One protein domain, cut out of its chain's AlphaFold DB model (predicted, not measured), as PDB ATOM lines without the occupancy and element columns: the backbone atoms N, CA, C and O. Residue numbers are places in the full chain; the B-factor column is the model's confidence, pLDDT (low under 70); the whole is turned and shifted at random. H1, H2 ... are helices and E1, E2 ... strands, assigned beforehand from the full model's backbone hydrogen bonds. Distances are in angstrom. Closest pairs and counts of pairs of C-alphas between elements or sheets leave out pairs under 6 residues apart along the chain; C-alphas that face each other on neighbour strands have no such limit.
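Overview. This is residues 4 to 50 and 58 to 80 of the 89 residues of the protein "CRISPR-associated endoribonuclease Cas6" of Schaalia meyeri (UniProt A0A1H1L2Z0). What shape is this? H1 crosses one face of a three-stranded antiparallel sheet, E1 - E3 - E2, whose other face is bare; past H1 the backbone runs off to short H2. What is printed? 70 residues, with E1, H1, H2, E2, E3 in that order, mixed class, two layers. It is loose, radius of gyration of the C-alphas 13.8 A, spanning 40 by 27 by 17 A.

Arrangement. How do strands pair? E1, residues 4 to 10, and E3, residues 72 to 79, are antiparallel; N 7 and O 75 are 3.0 A apart. E2, residues 61 to 68, bends by 52 degrees at residue 65 and forms a hairpin with E3; N 64 and O 76 are 2.8 A apart. Where are the helices? H1, residues 19 to 30, is on the sheet, height 8.9 A, every O i to N i+4 pair within hydrogen-bond range; its closest C-alphas with E3 are Leu 22 and Phe 73, 7.0 A. H2, residues 38 to 41, too short for such a pair, is not on the sheet.

Along the chain. Where does E1 begin? At C-alpha 4 (-438.258, 295.393, 78.866), running 20.0 A. Where does E3 end? At C-alpha 79 (-438.825, 294.670, 84.858), after 22.2 A; E2 runs 20.7 A, H1 16.8 A.

Size, cuts and confidence. Is anything missing? Residues 51 to 57 are not printed; C-alphas 50 and 58 are 12.0 A apart. Where is confidence low? Residues 45 to 50 have pLDDT under 70.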
ATOM      1  N   SER A   4    -439.193 294.284  78.979       87.44
ATOM      2  CA  SER A   4    -438.258 295.393  78.866       87.44
ATOM      3  C   SER A   4    -438.961 296.552  78.184       87.44
ATOM      4  O   SER A   4    -439.771 296.348  77.279       87.44
ATOM      5  N   ILE A   5    -438.627 297.765  78.605       88.62
ATOM      6  CA  ILE A   5    -438.960 298.989  77.882       88.62
ATOM      7  C   ILE A   5    -437.679 299.761  77.606       88.62
ATOM      8  O   ILE A   5    -436.728 299.695  78.382       88.62
ATOM      9  N   TYR A   6    -437.677 300.515  76.516       89.62
ATOM     10  CA  TYR A   6    -436.640 301.496  76.251       89.62
ATOM     11  C   TYR A   6    -437.188 302.884  76.558       89.62
ATOM     12  O   TYR A   6    -438.258 303.250  76.073       89.62
ATOM     13  N   VAL A   7    -436.468 303.639  77.382       88.50
ATOM     14  CA  VAL A   7    -436.818 305.022  77.712       88.50
ATOM     15  C   VAL A   7    -435.736 305.917  77.140       88.50
ATOM     16  O   VAL A   7    -434.566 305.723  77.461       88.50
ATOM     17  N   SER A   8    -436.131 306.879  76.309       88.94
ATOM     18  CA  SER A   8    -435.244 307.898  75.750       88.94
ATOM     19  C   SER A   8    -435.601 309.265  76.317       88.94
ATOM     20  O   SER A   8    -436.780 309.588  76.471       88.94
ATOM     21  N   PHE A   9    -434.580 310.056  76.618       88.19
ATOM     22  CA  PHE A   9    -434.699 311.429  77.079       88.19
ATOM     23  C   PHE A   9    -433.980 312.352  76.107       88.19
ATOM     24  O   PHE A   9    -432.844 312.069  75.720       88.19
ATOM     25  N   ASP A  10    -434.601 313.482  75.788       87.62
ATOM     26  CA  ASP A  10    -433.926 314.553  75.065       87.62
ATOM     27  C   ASP A  10    -432.867 315.191  75.972       87.62
ATOM     28  O   ASP A  10    -433.136 315.568  77.119       87.62
ATOM     29  N   ALA A  11    -431.644 315.298  75.461       81.25
ATOM     30  CA  ALA A  11    -430.550 316.002  76.105       81.25
ATOM     31  C   ALA A  11    -430.434 317.396  75.470       81.25
ATOM     32  O   ALA A  11    -430.131 317.493  74.280       81.25
ATOM     33  N   PRO A  12    -430.673 318.483  76.228       80.19
ATOM     34  CA  PRO A  12    -430.458 319.830  75.717       80.19
ATOM     35  C   PRO A  12    -429.005 320.023  75.274       80.19
ATOM     36  O   PRO A  12    -428.087 319.468  75.884       80.19
ATOM     37  N   GLU A  13    -428.798 320.847  74.248       81.69
ATOM     38  CA  GLU A  13    -427.464 321.150  73.729       81.69
ATOM     39  C   GLU A  13    -426.520 321.620  74.849       81.69
ATOM     40  O   GLU A  13    -426.893 322.394  75.734       81.69
ATOM     41  N   GLY A  14    -425.289 321.105  74.839       77.94
ATOM     42  CA  GLY A  14    -424.278 321.432  75.845       77.94
ATOM     43  C   GLY A  14    -424.499 320.787  77.219       77.94
ATOM     44  O   GLY A  14    -423.724 321.058  78.136       77.94
ATOM     45  N   VAL A  15    -425.508 319.923  77.391       76.56
ATOM     46  CA  VAL A  15    -425.706 319.148  78.623       76.56
ATOM     47  C   VAL A  15    -425.093 317.759  78.465       76.56
ATOM     48  O   VAL A  15    -425.654 316.919  77.763       76.56
ATOM     49  N   PRO A  16    -423.985 317.449  79.167       74.44
ATOM     50  CA  PRO A  16    -423.349 316.157  79.022       74.44
ATOM     51  C   PRO A  16    -424.259 315.035  79.492       74.44
ATOM     52  O   PRO A  16    -424.708 314.974  80.641       74.44
ATOM     53  N   ALA A  17    -424.438 314.105  78.583       74.88
ATOM     54  CA  ALA A  17    -424.899 312.768  78.798       74.88
ATOM     55  C   ALA A  17    -424.053 312.081  79.912       74.88
ATOM     56  O   ALA A  17    -422.970 311.572  79.647       74.88
ATOM     57  N   THR A  18    -424.556 311.980  81.155       79.75
ATOM     58  CA  THR A  18    -423.857 311.275  82.260       79.75
ATOM     59  C   THR A  18    -424.739 310.235  82.960       79.75
ATOM     60  O   THR A  18    -425.945 310.463  83.102       79.75
ATOM     61  N   PRO A  19    -424.161 309.153  83.531       77.94
ATOM     62  CA  PRO A  19    -424.919 308.165  84.307       77.94
ATOM     63  C   PRO A  19    -425.742 308.773  85.453       77.94
ATOM     64  O   PRO A  19    -426.864 308.350  85.724       77.94
ATOM     65  N   ARG A  20    -425.217 309.818  86.111       82.38
ATOM     66  CA  ARG A  20    -425.926 310.535  87.183       82.38
ATOM     67  C   ARG A  20    -427.177 311.253  86.670       82.38
ATOM     68  O   ARG A  20    -428.193 311.260  87.362       82.38
ATOM     69  N   ARG A  21    -427.116 311.853  85.480       81.88
ATOM     70  CA  ARG A  21    -428.267 312.530  84.863       81.88
ATOM     71  C   ARG A  21    -429.301 311.536  84.360       81.88
ATOM     72  O   ARG A  21    -430.477 311.748  84.626       81.88
ATOM     73  N   LEU A  22    -428.874 310.420  83.768       83.25
ATOM     74  CA  LEU A  22    -429.783 309.321  83.441       83.25
ATOM     75  C   LEU A  22    -430.524 308.821  84.681       83.25
ATOM     76  O   LEU A  22    -431.739 308.655  84.658       83.25
ATOM     77  N   HIS A  23    -429.809 308.626  85.791       82.75
ATOM     78  CA  HIS A  23    -430.427 308.214  87.047       82.75
ATOM     79  C   HIS A  23    -431.488 309.211  87.533       82.75
ATOM     80  O   HIS A  23    -432.545 308.800  88.017       82.75
ATOM     81  N   ALA A  24    -431.215 310.514  87.419       85.06
ATOM     82  CA  ALA A  24    -432.154 311.564  87.796       85.06
ATOM     83  C   ALA A  24    -433.381 311.603  86.866       85.06
ATOM     84  O   ALA A  24    -434.503 311.627  87.363       85.06
ATOM     85  N   ALA A  25    -433.178 311.533  85.549       86.62
ATOM     86  CA  ALA A  25    -434.251 311.530  84.553       86.62
ATOM     87  C   ALA A  25    -435.146 310.287  84.667       86.62
ATOM     88  O   ALA A  25    -436.366 310.382  84.682       86.62
ATOM     89  N   LEU A  26    -434.559 309.105  84.858       85.12
ATOM     90  CA  LEU A  26    -435.345 307.900  85.108       85.12
ATOM     91  C   LEU A  26    -436.096 307.971  86.442       85.12
ATOM     92  O   LEU A  26    -437.205 307.458  86.561       85.12
ATOM     93  N   SER A  27    -435.504 308.605  87.457       81.75
ATOM     94  CA  SER A  27    -436.181 308.786  88.740       81.75
ATOM     95  C   SER A  27    -437.451 309.624  88.602       81.75
ATOM     96  O   SER A  27    -438.440 309.259  89.225       81.75
ATOM     97  N   SER A  28    -437.455 310.665  87.763       82.88
ATOM     98  CA  SER A  28    -438.647 311.502  87.573       82.88
ATOM     99  C   SER A  28    -439.787 310.776  86.859       82.88
ATOM    100  O   SER A  28    -440.945 311.045  87.160       82.88
ATOM    101  N   VAL A  29    -439.493 309.807  85.983       83.44
ATOM    102  CA  VAL A  29    -440.512 308.924  85.377       83.44
ATOM    103  C   VAL A  29    -441.231 308.076  86.437       83.44
ATOM    104  O   VAL A  29    -442.394 307.723  86.265       83.44
ATOM    105  N   LEU A  30    -440.542 307.742  87.531       80.25
ATOM    106  CA  LEU A  30    -441.056 306.905  88.623       80.25
ATOM    107  C   LEU A  30    -441.605 307.715  89.807       80.25
ATOM    108  O   LEU A  30    -442.146 307.134  90.755       80.25
ATOM    109  N   ASP A  31    -441.419 309.033  89.795       81.69
ATOM    110  CA  ASP A  31    -441.965 309.912  90.817       81.69
ATOM    111  C   ASP A  31    -443.487 310.037  90.626       81.69
ATOM    112  O   ASP A  31    -444.028 309.926  89.523       81.69
ATOM    113  N   LEU A  32    -444.210 310.240  91.729       82.62
ATOM    114  CA  LEU A  32    -445.655 310.421  91.639       82.62
ATOM    115  C   LEU A  32    -446.007 311.734  90.936       82.62
ATOM    116  O   LEU A  32    -445.318 312.738  91.140       82.62
ATOM    117  N   PRO A  33    -447.136 311.774  90.201       82.25
ATOM    118  CA  PRO A  33    -447.647 313.023  89.671       82.25
ATOM    119  C   PRO A  33    -447.853 314.053  90.794       82.25
ATOM    120  O   PRO A  33    -448.292 313.682  91.893       82.25
ATOM    121  N   PRO A  34    -447.600 315.349  90.535       84.00
ATOM    122  CA  PRO A  34    -447.857 316.406  91.504       84.00
ATOM    123  C   PRO A  34    -449.275 316.317  92.084       84.00
ATOM    124  O   PRO A  34    -450.252 316.115  91.364       84.00
ATOM    125  N   GLY A  35    -449.395 316.439  93.408       86.12
ATOM    126  CA  GLY A  35    -450.678 316.329  94.115       86.12
ATOM    127  C   GLY A  35    -451.157 314.895  94.393       86.12
ATOM    128  O   GLY A  35    -452.183 314.715  95.057       86.12
ATOM    129  N   VAL A  36    -450.430 313.860  93.958       84.56
ATOM    130  CA  VAL A  36    -450.713 312.466  94.329       84.56
ATOM    131  C   VAL A  36    -449.863 312.071  95.535       84.56
ATOM    132  O   VAL A  36    -448.639 312.049  95.473       84.56
ATOM    133  N   SER A  37    -450.511 311.726  96.650       84.06
ATOM    134  CA  SER A  37    -449.804 311.229  97.835       84.06
ATOM    135  C   SER A  37    -449.452 309.738  97.709       84.06
ATOM    136  O   SER A  37    -450.216 308.987  97.092       84.06
ATOM    137  N   PRO A  38    -448.383 309.252  98.370       79.00
ATOM    138  CA  PRO A  38    -448.048 307.824  98.405       79.00
ATOM    139  C   PRO A  38    -449.204 306.935  98.885       79.00
ATOM    140  O   PRO A  38    -449.471 305.888  98.301       79.00
ATOM    141  N   LYS A  39    -449.968 307.388  99.893       82.88
ATOM    142  CA  LYS A  39    -451.158 306.676 100.396       82.88
ATOM    143  C   LYS A  39    -452.250 306.540  99.331       82.88
ATOM    144  O   LYS A  39    -452.936 305.522  99.285       82.88
ATOM    145  N   ARG A  40    -452.437 307.564  98.490       81.56
ATOM    146  CA  ARG A  40    -453.381 307.512  97.368       81.56
ATOM    147  C   ARG A  40    -452.861 306.581  96.278       81.56
ATOM    148  O   ARG A  40    -453.625 305.740  95.822       81.56
ATOM    149  N   ALA A  41    -451.584 306.690  95.917       80.12
ATOM    150  CA  ALA A  41    -450.952 305.854  94.899       80.12
ATOM    151  C   ALA A  41    -450.978 304.359  95.247       80.12
ATOM    152  O   ALA A  41    -451.291 303.548  94.387       80.12
ATOM    153  N   ALA A  42    -450.788 303.994  96.521       76.69
ATOM    154  CA  ALA A  42    -450.867 302.605  96.989       76.69
ATOM    155  C   ALA A  42    -452.217 301.911  96.699       76.69
ATOM    156  O   ALA A  42    -452.300 300.686  96.738       76.69
ATOM    157  N   ARG A  43    -453.280 302.674  96.404       79.88
ATOM    158  CA  ARG A  43    -454.599 302.143  96.023       79.88
ATOM    159  C   ARG A  43    -454.740 301.871  94.523       79.88
ATOM    160  O   ARG A  43    -455.725 301.257  94.126       79.88
ATOM    161  N   PHE A  44    -453.798 302.333  93.702       75.38
ATOM    162  CA  PHE A  44    -453.826 302.214  92.247       75.38
ATOM    163  C   PHE A  44    -452.577 301.468  91.771       75.38
ATOM    164  O   PHE A  44    -451.499 302.056  91.731       75.38
ATOM    165  N   PRO A  45    -452.702 300.197  91.355       65.94
ATOM    166  CA  PRO A  45    -451.563 299.405  90.883       65.94
ATOM    167  C   PRO A  45    -450.795 300.041  89.713       65.94
ATOM    168  O   PRO A  45    -449.613 299.771  89.534       65.94
ATOM    169  N   THR A  46    -451.457 300.894  88.927       68.88
ATOM    170  CA  THR A  46    -450.873 301.610  87.785       68.88
ATOM    171  C   THR A  46    -450.053 302.839  88.176       68.88
ATOM    172  O   THR A  46    -449.265 303.316  87.368       68.88
ATOM    173  N   LEU A  47    -450.195 303.345  89.406       67.75
ATOM    174  CA  LEU A  47    -449.409 304.464  89.937       67.75
ATOM    175  C   LEU A  47    -448.210 303.933  90.722       67.75
ATOM    176  O   LEU A  47    -448.021 304.272  91.892       67.75
ATOM    177  N   ALA A  48    -447.441 303.048  90.085       61.31
ATOM    178  CA  ALA A  48    -446.262 302.429  90.671       61.31
ATOM    179  C   ALA A  48    -445.313 303.515  91.203       61.31
ATOM    180  O   ALA A  48    -444.675 304.238  90.445       61.31
ATOM    181  N   HIS A  49    -445.268 303.652  92.527       66.44
ATOM    182  CA  HIS A  49    -444.422 304.620  93.213       66.44
ATOM    183  C   HIS A  49    -442.973 304.131  93.204       66.44
ATOM    184  O   HIS A  49    -442.704 302.943  93.410       66.44
ATOM    185  N   ARG A  50    -442.032 305.063  93.051       67.56
ATOM    186  CA  ARG A  50    -440.597 304.828  93.233       67.56
ATOM    187  C   ARG A  50    -440.296 303.953  94.463       67.56
ATOM    188  O   ARG A  50    -440.665 304.317  95.578       67.56
ATOM    189  N   ALA A  58    -434.251 294.944  96.880       72.81
ATOM    190  CA  ALA A  58    -433.838 295.127  95.497       72.81
ATOM    191  C   ALA A  58    -434.913 295.907  94.726       72.81
ATOM    192  O   ALA A  58    -436.115 295.692  94.901       72.81
ATOM    193  N   LYS A  59    -434.483 296.802  93.833       77.00
ATOM    194  CA  LYS A  59    -435.414 297.488  92.933       77.00
ATOM    195  C   LYS A  59    -436.130 296.446  92.061       77.00
ATOM    196  O   LYS A  59    -435.477 295.511  91.602       77.00
ATOM    197  N   PRO A  60    -437.429 296.613  91.763       78.38
ATOM    198  CA  PRO A  60    -438.202 295.680  90.939       78.38
ATOM    199  C   PRO A  60    -437.865 295.800  89.439       78.38
ATOM    200  O   PRO A  60    -438.639 295.395  88.577       78.38
ATOM    201  N   TYR A  61    -436.722 296.398  89.113       83.69
ATOM    202  CA  TYR A  61    -436.202 296.557  87.768       83.69
ATOM    203  C   TYR A  61    -434.672 296.624  87.809       83.69
ATOM    204  O   TYR A  61    -434.084 297.060  88.804       83.69
ATOM    205  N   SER A  62    -434.034 296.235  86.710       85.12
ATOM    206  CA  SER A  62    -432.620 296.499  86.445       85.12
ATOM    207  C   SER A  62    -432.466 297.421  85.236       85.12
ATOM    208  O   SER A  62    -433.377 297.557  84.418       85.12
ATOM    209  N   LEU A  63    -431.320 298.099  85.160       86.19
ATOM    210  CA  LEU A  63    -430.952 298.923  84.010       86.19
ATOM    211  C   LEU A  63    -430.020 298.113  83.118       86.19
ATOM    212  O   LEU A  63    -429.064 297.514  83.612       86.19
ATOM    213  N   GLY A  64    -430.364 298.050  81.836       84.50
ATOM    214  CA  GLY A  64    -429.624 297.347  80.802       84.50
ATOM    215  C   GLY A  64    -428.747 298.300  80.001       84.50
ATOM    216  O   GLY A  64    -428.006 299.107  80.562       84.50
ATOM    217  N   GLU A  65    -428.824 298.174  78.679       82.75
ATOM    218  CA  GLU A  65    -428.020 298.964  77.754       82.75
ATOM    219  C   GLU A  65    -428.331 300.460  77.860       82.75
ATOM    220  O   GLU A  65    -429.486 300.868  78.009       82.75
ATOM    221  N   VAL A  66    -427.277 301.270  77.780       83.69
ATOM    222  CA  VAL A  66    -427.352 302.728  77.714       83.69
ATOM    223  C   VAL A  66    -426.942 303.141  76.310       83.69
ATOM    224  O   VAL A  66    -425.836 302.811  75.887       83.69
ATOM    225  N   CYS A  67    -427.794 303.890  75.609       79.75
ATOM    226  CA  CYS A  67    -427.423 304.481  74.324       79.75
ATOM    227  C   CYS A  67    -427.301 305.992  74.470       79.75
ATOM    228  O   CYS A  67    -428.168 306.646  75.054       79.75
ATOM    229  N   LEU A  68    -426.212 306.528  73.928       76.44
ATOM    230  CA  LEU A  68    -425.865 307.940  73.984       76.44
ATOM    231  C   LEU A  68    -425.787 308.479  72.564       76.44
ATOM    232  O   LEU A  68    -425.124 307.877  71.720       76.44
ATOM    233  N   SER A  69    -426.418 309.620  72.323       75.88
ATOM    234  CA  SER A  69    -426.150 310.454  71.154       75.88
ATOM    235  C   SER A  69    -425.924 311.899  71.593       75.88
ATOM    236  O   SER A  69    -426.089 312.231  72.769       75.88
ATOM    237  N   ASP A  70    -425.583 312.770  70.646       73.25
ATOM    238  CA  ASP A  70    -425.377 314.198  70.914       73.25
ATOM    239  C   ASP A  70    -426.639 314.900  71.454       73.25
ATOM    240  O   ASP A  70    -426.538 315.943  72.093       73.25
ATOM    241  N   SER A  71    -427.824 314.323  71.227       79.31
ATOM    242  CA  SER A  71    -429.123 314.919  71.569       79.31
ATOM    243  C   SER A  71    -430.045 314.018  72.388       79.31
ATOM    244  O   SER A  71    -431.115 314.461  72.797       79.31
ATOM    245  N   THR A  72    -429.669 312.761  72.645       83.12
ATOM    246  CA  THR A  72    -430.519 311.823  73.388       83.12
ATOM    247  C   THR A  72    -429.728 310.969  74.366       83.12
ATOM    248  O   THR A  72    -428.558 310.641  74.160       83.12
ATOM    249  N   PHE A  73    -430.407 310.584  75.441       84.19
ATOM    250  CA  PHE A  73    -429.904 309.641  76.422       84.19
ATOM    251  C   PHE A  73    -430.958 308.571  76.662       84.19
ATOM    252  O   PHE A  73    -432.037 308.872  77.168       84.19
ATOM    253  N   GLY A  74    -430.648 307.326  76.325       87.56
ATOM    254  CA  GLY A  74    -431.585 306.225  76.478       87.56
ATOM    255  C   GLY A  74    -431.080 305.117  77.384       87.56
ATOM    256  O   GLY A  74    -429.874 304.922  77.555       87.56
ATOM    257  N   VAL A  75    -432.020 304.395  77.989       89.50
ATOM    258  CA  VAL A  75    -431.743 303.223  78.819       89.50
ATOM    259  C   VAL A  75    -432.808 302.157  78.630       89.50
ATOM    260  O   VAL A  75    -434.008 302.438  78.600       89.50
ATOM    261  N   GLU A  76    -432.366 300.908  78.559       90.44
ATOM    262  CA  GLU A  76    -433.255 299.765  78.703       90.44
ATOM    263  C   GLU A  76    -433.605 299.560  80.185       90.44
ATOM    264  O   GLU A  76    -432.724 299.373  81.028       90.44
ATOM    265  N   MET A  77    -434.895 299.540  80.515       88.44
ATOM    266  CA  MET A  77    -435.378 299.136  81.832       88.44
ATOM    267  C   MET A  77    -435.997 297.745  81.747       88.44
ATOM    268  O   MET A  77    -436.984 297.537  81.040       88.44
ATOM    269  N   ARG A  78    -435.425 296.797  82.491       88.94
ATOM    270  CA  ARG A  78    -435.885 295.407  82.556       88.94
ATOM    271  C   ARG A  78    -436.689 295.214  83.827       88.94
ATOM    272  O   ARG A  78    -436.135 295.310  84.921       88.94
ATOM    273  N   PHE A  79    -437.980 294.945  83.704       84.88
ATOM    274  CA  PHE A  79    -438.825 294.670  84.858       84.88
ATOM    275  C   PHE A  79    -438.506 293.286  85.413       84.88
ATOM    276  O   PHE A  79    -438.628 292.268  84.726       84.88
ATOM    277  N   LEU A  80    -438.103 293.256  86.679       78.50
ATOM    278  CA  LEU A  80    -437.904 292.021  87.414       78.50
ATOM    279  C   LEU A  80    -439.260 291.622  87.982       78.50
ATOM    280  O   LEU A  80    -439.965 292.453  88.558       78.50
TER     281      LEU A  80